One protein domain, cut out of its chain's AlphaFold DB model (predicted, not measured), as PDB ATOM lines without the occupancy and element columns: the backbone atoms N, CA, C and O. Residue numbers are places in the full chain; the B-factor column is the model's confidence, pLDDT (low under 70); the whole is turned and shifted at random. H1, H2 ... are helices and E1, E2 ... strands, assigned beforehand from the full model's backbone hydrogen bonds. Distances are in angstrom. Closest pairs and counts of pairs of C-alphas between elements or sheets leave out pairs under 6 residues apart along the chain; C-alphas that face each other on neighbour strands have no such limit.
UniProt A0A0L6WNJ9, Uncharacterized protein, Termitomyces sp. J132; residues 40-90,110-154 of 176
ATOM      1  N   SER A  40      22.079 -10.372 -39.427       91.88
ATOM      2  CA  SER A  40      21.671  -9.038 -39.867       91.88
ATOM      3  C   SER A  40      20.511  -9.086 -40.860       91.88
ATOM      4  O   SER A  40      20.640  -9.705 -41.919       91.88
ATOM      5  N   HIS A  41      19.453  -8.325 -40.606       91.31
ATOM      6  CA  HIS A  41      18.359  -8.142 -41.556       91.31
ATOM      7  C   HIS A  41      18.842  -7.496 -42.868       91.31
ATOM      8  O   HIS A  41      18.491  -7.953 -43.951       91.31
ATOM      9  N   ARG A  42      19.752  -6.509 -42.796       89.31
ATOM     10  CA  ARG A  42      20.291  -5.808 -43.983       89.31
ATOM     11  C   ARG A  42      20.961  -6.696 -45.024       89.31
ATOM     12  O   ARG A  42      21.058  -6.300 -46.178       89.31
ATOM     13  N   ARG A  43      21.503  -7.840 -44.613       84.38
ATOM     14  CA  ARG A  43      22.216  -8.761 -45.514       84.38
ATOM     15  C   ARG A  43      21.333  -9.913 -45.983       84.38
ATOM     16  O   ARG A  43      21.849 -10.862 -46.557       84.38
ATOM     17  N   GLY A  44      20.031  -9.827 -45.723       84.19
ATOM     18  CA  GLY A  44      19.070 -10.847 -46.098       84.19
ATOM     19  C   GLY A  44      18.984 -12.010 -45.106       84.19
ATOM     20  O   GLY A  44      19.748 -12.080 -44.124       84.19
ATOM     21  N   PRO A  45      18.020 -12.912 -45.350       82.38
ATOM     22  CA  PRO A  45      17.755 -14.064 -44.502       82.38
ATOM     23  C   PRO A  45      18.942 -15.032 -44.481       82.38
ATOM     24  O   PRO A  45      19.891 -14.932 -45.262       82.38
ATOM     25  N   LEU A  46      18.908 -15.978 -43.549       80.69
ATOM     26  CA  LEU A  46      19.839 -17.100 -43.555       80.69
ATOM     27  C   LEU A  46      19.537 -17.962 -44.795       80.69
ATOM     28  O   LEU A  46      18.513 -18.635 -44.842       80.69
ATOM     29  N   HIS A  47      20.393 -17.877 -45.820       66.88
ATOM     30  CA  HIS A  47      20.301 -18.725 -47.013       66.88
ATOM     31  C   HIS A  47      20.552 -20.199 -46.646       66.88
ATOM     32  O   HIS A  47      21.332 -20.472 -45.727       66.88
ATOM     33  N   PRO A  48      19.881 -21.149 -47.320       56.94
ATOM     34  CA  PRO A  48      19.688 -22.482 -46.775       56.94
ATOM     35  C   PRO A  48      20.958 -23.327 -46.916       56.94
ATOM     36  O   PRO A  48      21.358 -23.692 -48.013       56.94
ATOM     37  N   SER A  49      21.586 -23.672 -45.796       53.06
ATOM     38  CA  SER A  49      21.529 -25.052 -45.311       53.06
ATOM     39  C   SER A  49      22.251 -25.187 -43.966       53.06
ATOM     40  O   SER A  49      23.430 -24.842 -43.866       53.06
ATOM     41  N   PRO A  50      21.599 -25.773 -42.952       57.59
ATOM     42  CA  PRO A  50      20.140 -25.903 -42.817       57.59
ATOM     43  C   PRO A  50      19.490 -24.601 -42.338       57.59
ATOM     44  O   PRO A  50      20.023 -23.914 -41.462       57.59
ATOM     45  N   SER A  51      18.336 -24.267 -42.924       60.44
ATOM     46  CA  SER A  51      17.542 -23.093 -42.554       60.44
ATOM     47  C   SER A  51      17.111 -23.164 -41.088       60.44
ATOM     48  O   SER A  51      16.805 -24.252 -40.591       60.44
ATOM     49  N   PRO A  52      17.061 -22.028 -40.375       65.62
ATOM     50  CA  PRO A  52      16.411 -22.003 -39.079       65.62
ATOM     51  C   PRO A  52      14.934 -22.380 -39.245       65.62
ATOM     52  O   PRO A  52      14.258 -21.841 -40.117       65.62
ATOM     53  N   GLY A  53      14.446 -23.305 -38.416       74.19
ATOM     54  CA  GLY A  53      13.023 -23.640 -38.357       74.19
ATOM     55  C   GLY A  53      12.189 -22.495 -37.778       74.19
ATOM     56  O   GLY A  53      11.001 -22.403 -38.056       74.19
ATOM     57  N   LEU A  54      12.819 -21.596 -37.010       87.88
ATOM     58  CA  LEU A  54      12.183 -20.438 -36.381       87.88
ATOM     59  C   LEU A  54      13.037 -19.184 -36.566       87.88
ATOM     60  O   LEU A  54      14.250 -19.235 -36.371       87.88
ATOM     61  N   THR A  55      12.430 -18.038 -36.882       90.44
ATOM     62  CA  THR A  55      13.152 -16.757 -36.935       90.44
ATOM     63  C   THR A  55      12.448 -15.642 -36.180       90.44
ATOM     64  O   THR A  55      11.253 -15.443 -36.362       90.44
ATOM     65  N   PHE A  56      13.211 -14.862 -35.415       91.69
ATOM     66  CA  PHE A  56      12.727 -13.731 -34.628       91.69
ATOM     67  C   PHE A  56      13.397 -12.425 -35.065       91.69
ATOM     68  O   PHE A  56      14.616 -12.368 -35.253       91.69
ATOM     69  N   ASP A  57      12.603 -11.365 -35.208       92.06
ATOM     70  CA  ASP A  57      13.076 -10.015 -35.511       92.06
ATOM     71  C   ASP A  57      13.064  -9.151 -34.244       92.06
ATOM     72  O   ASP A  57      12.012  -8.775 -33.733       92.06
ATOM     73  N   VAL A  58      14.254  -8.817 -33.740       90.88
ATOM     74  CA  VAL A  58      14.436  -8.010 -32.524       90.88
ATOM     75  C   VAL A  58      14.681  -6.528 -32.828       90.88
ATOM     76  O   VAL A  58      15.195  -5.783 -31.991       90.88
ATOM     77  N   ARG A  59      14.354  -6.051 -34.039       90.31
ATOM     78  CA  ARG A  59      14.524  -4.635 -34.412       90.31
ATOM     79  C   ARG A  59      13.551  -3.692 -33.714       90.31
ATOM     80  O   ARG A  59      13.890  -2.515 -33.593       90.31
ATOM     81  N   ALA A  60      12.408  -4.193 -33.254       86.69
ATOM     82  CA  ALA A  60      11.437  -3.413 -32.489       86.69
ATOM     83  C   ALA A  60      11.896  -3.131 -31.048       86.69
ATOM     84  O   ALA A  60      11.363  -2.239 -30.397       86.69
ATOM     85  N   LEU A  61      12.892  -3.871 -30.548       85.69
ATOM     86  CA  LEU A  61      13.341  -3.750 -29.166       85.69
ATOM     87  C   LEU A  61      14.279  -2.548 -28.980       85.69
ATOM     88  O   LEU A  61      15.029  -2.220 -29.920       85.69
ATOM     89  N   PRO A  62      14.267  -1.920 -27.783       85.12
ATOM     90  CA  PRO A  62      15.150  -0.814 -27.443       85.12
ATOM     91  C   PRO A  62      16.601  -1.134 -27.769       85.12
ATOM     92  O   PRO A  62      17.053  -2.284 -27.738       85.12
ATOM     93  N   ASN A  63      17.327  -0.104 -28.172       82.06
ATOM     94  CA  ASN A  63      18.689  -0.244 -28.640       82.06
ATOM     95  C   ASN A  63      19.592   0.577 -27.735       82.06
ATOM     96  O   ASN A  63      19.343   1.765 -27.562       82.06
ATOM     97  N   ALA A  64      20.669  -0.039 -27.254       85.00
ATOM     98  CA  ALA A  64      21.607   0.609 -26.355       85.00
ATOM     99  C   ALA A  64      22.154   1.924 -26.929       85.00
ATOM    100  O   ALA A  64      22.205   2.142 -28.155       85.00
ATOM    101  N   SER A  65      22.629   2.778 -26.022       86.69
ATOM    102  CA  SER A  65      23.202   4.077 -26.357       86.69
ATOM    103  C   SER A  65      24.238   3.984 -27.486       86.69
ATOM    104  O   SER A  65      24.983   3.008 -27.638       86.69
ATOM    105  N   LYS A  66      24.289   5.024 -28.326       86.06
ATOM    106  CA  LYS A  66      25.191   5.072 -29.489       86.06
ATOM    107  C   LYS A  66      26.651   4.829 -29.088       86.06
ATOM    108  O   LYS A  66      27.335   4.064 -29.761       86.06
ATOM    109  N   ARG A  67      27.092   5.425 -27.974       85.88
ATOM    110  CA  ARG A  67      28.455   5.280 -27.440       85.88
ATOM    111  C   ARG A  67      28.798   3.817 -27.151       85.88
ATOM    112  O   ARG A  67      29.824   3.339 -27.626       85.88
ATOM    113  N   LEU A  68      27.915   3.092 -26.458       86.69
ATOM    114  CA  LEU A  68      28.116   1.666 -26.175       86.69
ATOM    115  C   LEU A  68      28.151   0.832 -27.457       86.69
ATOM    116  O   LEU A  68      29.011  -0.027 -27.609       86.69
ATOM    117  N   ARG A  69      27.279   1.120 -28.428       87.00
ATOM    118  CA  ARG A  69      27.249   0.394 -29.712       87.00
ATOM    119  C   ARG A  69      28.471   0.630 -30.598       87.00
ATOM    120  O   ARG A  69      28.720  -0.157 -31.516       87.00
ATOM    121  N   ASP A  70      29.202   1.715 -30.374       84.38
ATOM    122  CA  ASP A  70      30.427   2.009 -31.111       84.38
ATOM    123  C   ASP A  70      31.665   1.355 -30.499       84.38
ATOM    124  O   ASP A  70      32.608   1.080 -31.242       84.38
ATOM    125  N   MET A  71      31.641   1.082 -29.195       84.75
ATOM    126  CA  MET A  71      32.737   0.445 -28.463       84.75
ATOM    127  C   MET A  71      32.570  -1.071 -28.331       84.75
ATOM    128  O   MET A  71      33.567  -1.783 -28.326       84.75
ATOM    129  N   CYS A  72      31.328  -1.550 -28.258       87.31
ATOM    130  CA  CYS A  72      31.002  -2.921 -27.887       87.31
ATOM    131  C   CYS A  72      30.127  -3.623 -28.938       87.31
ATOM    132  O   CYS A  72      29.441  -3.006 -29.765       87.31
ATOM    133  N   VAL A  73      30.117  -4.948 -28.865       89.81
ATOM    134  CA  VAL A  73      29.253  -5.881 -29.592       89.81
ATOM    135  C   VAL A  73      28.394  -6.676 -28.604       89.81
ATOM    136  O   VAL A  73      28.582  -6.606 -27.397       89.81
ATOM    137  N   GLY A  74      27.393  -7.412 -29.090       85.00
ATOM    138  CA  GLY A  74      26.418  -8.094 -28.225       85.00
ATOM    139  C   GLY A  74      26.977  -9.219 -27.353       85.00
ATOM    140  O   GLY A  74      26.256  -9.697 -26.487       85.00
ATOM    141  N   THR A  75      28.229  -9.635 -27.563       89.75
ATOM    142  CA  THR A  75      28.929 -10.571 -26.671       89.75
ATOM    143  C   THR A  75      29.452  -9.876 -25.412       89.75
ATOM    144  O   THR A  75      29.673 -10.535 -24.399       89.75
ATOM    145  N   ASP A  76      29.637  -8.551 -25.448       91.31
ATOM    146  CA  ASP A  76      30.152  -7.785 -24.317       91.31
ATOM    147  C   ASP A  76      29.088  -7.628 -23.233       91.31
ATOM    148  O   ASP A  76      27.982  -7.133 -23.482       91.31
ATOM    149  N   LYS A  77      29.464  -7.974 -21.996       88.56
ATOM    150  CA  LYS A  77      28.592  -7.909 -20.816       88.56
ATOM    151  C   LYS A  77      27.912  -6.544 -20.670       88.56
ATOM    152  O   LYS A  77      26.696  -6.496 -20.549       88.56
ATOM    153  N   ALA A  78      28.668  -5.450 -20.785       86.94
ATOM    154  CA  ALA A  78      28.140  -4.095 -20.614       86.94
ATOM    155  C   ALA A  78      27.052  -3.731 -21.641       86.94
ATOM    156  O   ALA A  78      26.051  -3.108 -21.297       86.94
ATOM    157  N   LEU A  79      27.226  -4.119 -22.911       87.44
ATOM    158  CA  LEU A  79      26.218  -3.842 -23.937       87.44
ATOM    159  C   LEU A  79      24.965  -4.684 -23.705       87.44
ATOM    160  O   LEU A  79      23.847  -4.216 -23.908       87.44
ATOM    161  N   ARG A  80      25.166  -5.935 -23.314       89.75
ATOM    162  CA  ARG A  80      24.098  -6.891 -23.083       89.75
ATOM    163  C   ARG A  80      23.248  -6.512 -21.877       89.75
ATOM    164  O   ARG A  80      22.036  -6.452 -22.018       89.75
ATOM    165  N   GLU A  81      23.868  -6.157 -20.756       87.88
ATOM    166  CA  GLU A  81      23.170  -5.639 -19.574       87.88
ATOM    167  C   GLU A  81      22.385  -4.369 -19.901       87.88
ATOM    168  O   GLU A  81      21.211  -4.289 -19.566       87.88
ATOM    169  N   ALA A  82      22.975  -3.422 -20.639       85.94
ATOM    170  CA  ALA A  82      22.262  -2.217 -21.064       85.94
ATOM    171  C   ALA A  82      21.031  -2.539 -21.934       85.94
ATOM    172  O   ALA A  82      19.968  -1.950 -21.758       85.94
ATOM    173  N   LEU A  83      21.152  -3.498 -22.859       86.31
ATOM    174  CA  LEU A  83      20.035  -3.932 -23.703       86.31
ATOM    175  C   LEU A  83      18.933  -4.641 -22.908       86.31
ATOM    176  O   LEU A  83      17.759  -4.450 -23.222       86.31
ATOM    177  N   MET A  84      19.310  -5.446 -21.912       82.25
ATOM    178  CA  MET A  84      18.372  -6.181 -21.062       82.25
ATOM    179  C   MET A  84      17.707  -5.283 -20.015       82.25
ATOM    180  O   MET A  84      16.548  -5.504 -19.700       82.25
ATOM    181  N   ALA A  85      18.394  -4.246 -19.529       82.38
ATOM    182  CA  ALA A  85      17.837  -3.276 -18.589       82.38
ATOM    183  C   ALA A  85      16.819  -2.331 -19.247       82.38
ATOM    184  O   ALA A  85      15.829  -1.955 -18.627       82.38
ATOM    185  N   GLU A  86      17.057  -1.926 -20.499       69.00
ATOM    186  CA  GLU A  86      16.174  -0.983 -21.202       69.00
ATOM    187  C   GLU A  86      14.980  -1.649 -21.888       69.00
ATOM    188  O   GLU A  86      13.975  -0.991 -22.166       69.00
ATOM    189  N   GLY A  87      15.077  -2.932 -22.228       57.28
ATOM    190  CA  GLY A  87      13.957  -3.629 -22.837       57.28
ATOM    191  C   GLY A  87      13.198  -4.467 -21.824       57.28
ATOM    192  O   GLY A  87      13.782  -5.111 -20.963       57.28
ATOM    193  N   LYS A  88      11.881  -4.543 -22.007       59.91
ATOM    194  CA  LYS A  88      11.023  -5.566 -21.397       59.91
ATOM    195  C   LYS A  88      11.333  -6.945 -22.003       59.91
ATOM    196  O   LYS A  88      10.470  -7.574 -22.614       59.91
ATOM    197  N   TRP A  89      12.591  -7.379 -21.950       58.41
ATOM    198  CA  TRP A  89      13.047  -8.665 -22.468       58.41
ATOM    199  C   TRP A  89      12.661  -9.757 -21.472       58.41
ATOM    200  O   TRP A  89      13.499 -10.309 -20.774       58.41
ATOM    201  N   GLY A  90      11.364 -10.063 -21.426       50.72
ATOM    202  CA  GLY A  90      10.834 -11.198 -20.684       50.72
ATOM    203  C   GLY A  90      10.860 -11.030 -19.168       50.72
ATOM    204  O   GLY A  90      11.520 -11.801 -18.487       50.72
ATOM    205  N   ILE A 110      16.282 -34.465 -31.523       86.19
ATOM    206  CA  ILE A 110      15.612 -33.293 -32.103       86.19
ATOM    207  C   ILE A 110      16.656 -32.206 -32.336       86.19
ATOM    208  O   ILE A 110      17.376 -31.833 -31.410       86.19
ATOM    209  N   HIS A 111      16.707 -31.649 -33.550       89.00
ATOM    210  CA  HIS A 111      17.505 -30.459 -33.858       89.00
ATOM    211  C   HIS A 111      16.603 -29.246 -34.106       89.00
ATOM    212  O   HIS A 111      16.020 -29.102 -35.178       89.00
ATOM    213  N   ILE A 112      16.547 -28.322 -33.144       89.88
ATOM    214  CA  ILE A 112      15.892 -27.019 -33.306       89.88
ATOM    215  C   ILE A 112      16.908 -25.971 -33.754       89.88
ATOM    216  O   ILE A 112      17.990 -25.832 -33.186       89.88
ATOM    217  N   ARG A 113      16.546 -25.177 -34.762       91.38
ATOM    218  CA  ARG A 113      17.369 -24.075 -35.276       91.38
ATOM    219  C   ARG A 113      16.590 -22.774 -35.217       91.38
ATOM    220  O   ARG A 113      15.548 -22.650 -35.858       91.38
ATOM    221  N   VAL A 114      17.120 -21.799 -34.493       92.88
ATOM    222  CA  VAL A 114      16.497 -20.494 -34.279       92.88
ATOM    223  C   VAL A 114      17.399 -19.399 -34.835       92.88
ATOM    224  O   VAL A 114      18.565 -19.293 -34.466       92.88
ATOM    225  N   GLY A 115      16.867 -18.561 -35.717       93.56
ATOM    226  CA  GLY A 115      17.538 -17.375 -36.233       93.56
ATOM    227  C   GLY A 115      17.030 -16.110 -35.550       93.56
ATOM    228  O   GLY A 115      15.844 -15.820 -35.600       93.56
ATOM    229  N   ILE A 116      17.907 -15.286 -34.989       94.38
ATOM    230  CA  ILE A 116      17.536 -14.003 -34.382       94.38
ATOM    231  C   ILE A 116      18.180 -12.877 -35.182       94.38
ATOM    232  O   ILE A 116      19.407 -12.827 -35.307       94.38
ATOM    233  N   CYS A 117      17.381 -11.957 -35.725       94.19
ATOM    234  CA  CYS A 117      17.901 -10.833 -36.495       94.19
ATOM    235  C   CYS A 117      17.719  -9.478 -35.838       94.19
ATOM    236  O   CYS A 117      16.699  -9.158 -35.246       94.19
ATOM    237  N   CYS A 118      18.742  -8.647 -36.011       92.25
ATOM    238  CA  CYS A 118      18.645  -7.211 -35.822       92.25
ATOM    239  C   CYS A 118      19.145  -6.518 -37.093       92.25
ATOM    240  O   CYS A 118      19.597  -7.175 -38.027       92.25
ATOM    241  N   GLU A 119      19.144  -5.188 -37.128       92.69
ATOM    242  CA  GLU A 119      19.496  -4.443 -38.345       92.69
ATOM    243  C   GLU A 119      20.862  -4.846 -38.942       92.69
ATOM    244  O   GLU A 119      20.958  -5.218 -40.111       92.69
ATOM    245  N   MET A 120      21.918  -4.839 -38.117       89.88
ATOM    246  CA  MET A 120      23.304  -5.097 -38.549       89.88
ATOM    247  C   MET A 120      23.900  -6.424 -38.058       89.88
ATOM    248  O   MET A 120      25.025  -6.739 -38.430       89.88
ATOM    249  N   GLY A 121      23.183  -7.196 -37.233       91.25
ATOM    250  CA  GLY A 121      23.648  -8.500 -36.740       91.25
ATOM    251  C   GLY A 121      24.819  -8.458 -35.749       91.25
ATOM    252  O   GLY A 121      25.633  -9.371 -35.749       91.25
ATOM    253  N   ARG A 122      24.955  -7.382 -34.957       91.50
ATOM    254  CA  ARG A 122      26.120  -7.170 -34.064       91.50
ATOM    255  C   ARG A 122      25.806  -6.849 -32.612       91.50
ATOM    256  O   ARG A 122      26.682  -6.987 -31.773       91.50
ATOM    257  N   HIS A 123      24.600  -6.366 -32.331       92.94
ATOM    258  CA  HIS A 123      24.242  -5.811 -31.023       92.94
ATOM    259  C   HIS A 123      23.075  -6.602 -30.444       92.94
ATOM    260  O   HIS A 123      23.303  -7.655 -29.867       92.94
ATOM    261  N   ARG A 124      21.834  -6.165 -30.695       93.06
ATOM    262  CA  ARG A 124      20.602  -6.781 -30.171       93.06
ATOM    263  C   ARG A 124      20.484  -8.277 -30.443       93.06
ATOM    264  O   ARG A 124      20.247  -9.034 -29.514       93.06
ATOM    265  N   SER A 125      20.671  -8.718 -31.688       93.94
ATOM    266  CA  SER A 125      20.535 -10.147 -32.003       93.94
ATOM    267  C   SER A 125      21.613 -11.002 -31.348       93.94
ATOM    268  O   SER A 125      21.313 -12.106 -30.920       93.94
ATOM    269  N   VAL A 126      22.841 -10.487 -31.249       94.44
ATOM    270  CA  VAL A 126      23.964 -11.160 -30.583       94.44
ATOM    271  C   VAL A 126      23.710 -11.233 -29.075       94.44
ATOM    272  O   VAL A 126      23.758 -12.312 -28.507       94.44
ATOM    273  N   ALA A 127      23.341 -10.115 -28.448       93.00
ATOM    274  CA  ALA A 127      23.002 -10.060 -27.027       93.00
ATOM    275  C   ALA A 127      21.842 -11.001 -26.669       93.00
ATOM    276  O   ALA A 127      21.890 -11.680 -25.651       93.00
ATOM    277  N   CYS A 128      20.826 -11.083 -27.530       91.25
ATOM    278  CA  CYS A 128      19.680 -11.961 -27.331       91.25
ATOM    279  C   CYS A 128      20.063 -13.448 -27.379       91.25
ATOM    280  O   CYS A 128      19.698 -14.184 -26.466       91.25
ATOM    281  N   VAL A 129      20.824 -13.897 -28.389       93.44
ATOM    282  CA  VAL A 129      21.255 -15.309 -28.446       93.44
ATOM    283  C   VAL A 129      22.182 -15.670 -27.283       93.44
ATOM    284  O   VAL A 129      22.072 -16.765 -26.745       93.44
ATOM    285  N   GLU A 130      23.041 -14.739 -26.863       94.31
ATOM    286  CA  GLU A 130      23.956 -14.912 -25.730       94.31
ATOM    287  C   GLU A 130      23.231 -15.018 -24.388       94.31
ATOM    288  O   GLU A 130      23.712 -15.698 -23.483       94.31
ATOM    289  N   GLU A 131      22.113 -14.313 -24.203       90.12
ATOM    290  CA  GLU A 131      21.290 -14.469 -22.998       90.12
ATOM    291  C   GLU A 131      20.443 -15.741 -23.045       90.12
ATOM    292  O   GLU A 131      20.379 -16.462 -22.057       90.12
ATOM    293  N   LEU A 132      19.844 -16.081 -24.191       89.88
ATOM    294  CA  LEU A 132      19.083 -17.331 -24.335       89.88
ATOM    295  C   LEU A 132      19.947 -18.572 -24.080       89.88
ATOM    296  O   LEU A 132      19.484 -19.531 -23.466       89.88
ATOM    297  N   ALA A 133      21.208 -18.546 -24.511       92.25
ATOM    298  CA  ALA A 133      22.153 -19.630 -24.268       92.25
ATOM    299  C   ALA A 133      22.580 -19.767 -22.798       92.25
ATOM    300  O   ALA A 133      23.089 -20.817 -22.421       92.25
ATOM    301  N   ARG A 134      22.382 -18.728 -21.976       89.69
ATOM    302  CA  ARG A 134      22.706 -18.737 -20.542       89.69
ATOM    303  C   ARG A 134      21.557 -19.165 -19.640       89.69
ATOM    304  O   ARG A 134      21.769 -19.314 -18.441       89.69
ATOM    305  N   ARG A 135      20.362 -19.355 -20.199       89.25
ATOM    306  CA  ARG A 135      19.216 -19.894 -19.463       89.25
ATOM    307  C   ARG A 135      19.420 -21.373 -19.159       89.25
ATOM    308  O   ARG A 135      20.157 -22.061 -19.863       89.25
ATOM    309  N   THR A 136      18.721 -21.855 -18.141       87.88
ATOM    310  CA  THR A 136      18.637 -23.285 -17.855       87.88
ATOM    311  C   THR A 136      17.792 -23.952 -18.935       87.88
ATOM    312  O   THR A 136      16.686 -23.503 -19.235       87.88
ATOM    313  N   TRP A 137      18.325 -25.011 -19.536       86.94
ATOM    314  CA  TRP A 137      17.603 -25.853 -20.485       86.94
ATOM    315  C   TRP A 137      17.365 -27.227 -19.858       86.94
ATOM    316  O   TRP A 137      18.172 -27.643 -19.020       86.94
ATOM    317  N   PRO A 138      16.291 -27.940 -20.242       87.00
ATOM    318  CA  PRO A 138      16.025 -29.267 -19.707       87.00
ATOM    319  C   PRO A 138      17.210 -30.225 -19.928       87.00
ATOM    320  O   PRO A 138      17.969 -30.055 -20.892       87.00
ATOM    321  N   PRO A 139      17.368 -31.259 -19.083       82.38
ATOM    322  CA  PRO A 139      18.392 -32.280 -19.275       82.38
ATOM    323  C   PRO A 139      18.357 -32.872 -20.693       82.38
ATOM    324  O   PRO A 139      17.295 -33.037 -21.292       82.38
ATOM    325  N   GLY A 140      19.532 -33.167 -21.253       84.88
ATOM    326  CA  GLY A 140      19.663 -33.704 -22.613       84.88
ATOM    327  C   GLY A 140      19.675 -32.657 -23.735       84.88
ATOM    328  O   GLY A 140      19.917 -33.021 -24.884       84.88
ATOM    329  N   TRP A 141      19.487 -31.364 -23.440       89.25
ATOM    330  CA  TRP A 141      19.635 -30.290 -24.429       89.25
ATOM    331  C   TRP A 141      21.068 -29.756 -24.508       89.25
ATOM    332  O   TRP A 141      21.649 -29.318 -23.518       89.25
ATOM    333  N   HIS A 142      21.615 -29.707 -25.722       91.69
ATOM    334  CA  HIS A 142      22.852 -29.003 -26.040       91.69
ATOM    335  C   HIS A 142      22.559 -27.723 -26.822       91.69
ATOM    336  O   HIS A 142      21.968 -27.764 -27.904       91.69
ATOM    337  N   VAL A 143      23.005 -26.580 -26.299       93.25
ATOM    338  CA  VAL A 143      22.818 -25.274 -26.941       93.25
ATOM    339  C   VAL A 143      24.090 -24.841 -27.658       93.25
ATOM    340  O   VAL A 143      25.155 -24.727 -27.057       93.25
ATOM    341  N   GLN A 144      23.965 -24.541 -28.947       94.19
ATOM    342  CA  GLN A 144      25.032 -24.019 -29.788       94.19
ATOM    343  C   GLN A 144      24.710 -22.592 -30.231       94.19
ATOM    344  O   GLN A 144      23.654 -22.335 -30.812       94.19
ATOM    345  N   VAL A 145      25.651 -21.670 -30.031       94.62
ATOM    346  CA  VAL A 145      25.524 -20.269 -30.459       94.62
ATOM    347  C   VAL A 145      26.367 -20.007 -31.704       94.62
ATOM    348  O   VAL A 145      27.538 -20.375 -31.781       94.62
ATOM    349  N   LEU A 146      25.766 -19.342 -32.689       93.56
ATOM    350  CA  LEU A 146      26.400 -18.947 -33.942       93.56
ATOM    351  C   LEU A 146      26.153 -17.458 -34.221       93.56
ATOM    352  O   LEU A 146      25.036 -16.946 -34.114       93.56
ATOM    353  N   HIS A 147      27.192 -16.751 -34.667       94.38
ATOM    354  CA  HIS A 147      27.080 -15.351 -35.089       94.38
ATOM    355  C   HIS A 147      27.538 -15.183 -36.532       94.38
ATOM    356  O   HIS A 147      28.735 -15.202 -36.826       94.38
ATOM    357  N   ARG A 148      26.589 -14.965 -37.449       91.44
ATOM    358  CA  ARG A 148      26.886 -14.852 -38.887       91.44
ATOM    359  C   ARG A 148      27.743 -13.627 -39.216       91.44
ATOM    360  O   ARG A 148      28.611 -13.674 -40.090       91.44
ATOM    361  N   ASP A 149      27.466 -12.514 -38.541       89.75
ATOM    362  CA  ASP A 149      27.924 -11.182 -38.953       89.75
ATOM    363  C   ASP A 149      28.994 -10.571 -38.028       89.75
ATOM    364  O   ASP A 149      29.544  -9.513 -38.348       89.75
ATOM    365  N   LEU A 150      29.334 -11.242 -36.919       86.62
ATOM    366  CA  LEU A 150      30.231 -10.717 -35.882       86.62
ATOM    367  C   LEU A 150      31.697 -10.647 -36.338       86.62
ATOM    368  O   LEU A 150      32.359  -9.637 -36.128       86.62
ATOM    369  N   LYS A 151      32.180 -11.681 -37.041       79.81
ATOM    370  CA  LYS A 151      33.569 -11.767 -37.539       79.81
ATOM    371  C   LYS A 151      33.841 -10.901 -38.773       79.81
ATOM    372  O   LYS A 151      34.972 -10.824 -39.241       79.81
ATOM    373  N   ARG A 152      32.816 -10.268 -39.346       75.06
ATOM    374  CA  ARG A 152      32.983  -9.472 -40.568       75.06
ATOM    375  C   ARG A 152      33.509  -8.077 -40.209       75.06
ATOM    376  O   ARG A 152      33.013  -7.475 -39.253       75.06
ATOM    377  N   PRO A 153      34.444  -7.495 -40.974       68.56
ATOM    378  CA  PRO A 153      34.840  -6.106 -40.765       68.56
ATOM    379  C   PRO A 153      33.650  -5.162 -40.999       68.56
ATOM    380  O   PRO A 153      32.727  -5.462 -41.765       68.56
ATOM    381  N   ARG A 154      33.635  -4.025 -40.291       66.62
ATOM    382  CA  ARG A 154      32.698  -2.921 -40.577       66.62
ATOM    383  C   ARG A 154      32.992  -2.415 -41.994       66.62
ATOM    384  O   ARG A 154      34.157  -2.386 -42.387       66.62
TER     385      ARG A 154
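AT A GLANCE: This is residues 40 to 90 and 110 to 154 of the 176 residues of an uncharacterized protein of Termitomyces sp. J132 (UniProt A0A0L6WNJ9). Helix H3 is in the middle and packs on strand E2, with H2 crossing H3 about perpendicular; E3 runs near E2, so that H3, E2 and E3 make a triangle, while E1 pairs with E2, and H1 lies at one end near H2. Mixed in class, the 96 printed residues, under half in named elements, run E1, H1, H2, E2, H3, E3. The whole is compact, radius of gyration of the C-alphas 13.5 A, spans 41 by 30 by 23 A.

HOW THE PARTS SIT: E1, residues 54 to 57, and E2, residues 111 to 118, are parallel, N 56 and O 115 within hydrogen-bond range at 2.8 A. H2, residues 77 to 86, touches H3, residues 124 to 132, about perpendicular at 84 degrees, closest at C-alphas Arg 80 and Ala 127, 5.2 A. In H2 and H3 every O i to N i+4 pair is within range, as in H1, residues 66 to 71.

IN THESE COORDINATES: E1 begins at (12.183, -20.438, -36.381); E3, residues 141 to 147, ends at (27.080, -15.351, -35.089). E2 is 23.4 A long.

THE WHOLE: Residues 91 to 109 are cut out; C-alphas 90 and 110 are 25.3 A apart. pLDDT is under 70 at 47 to 52, 86 to 90 and 153 to 154.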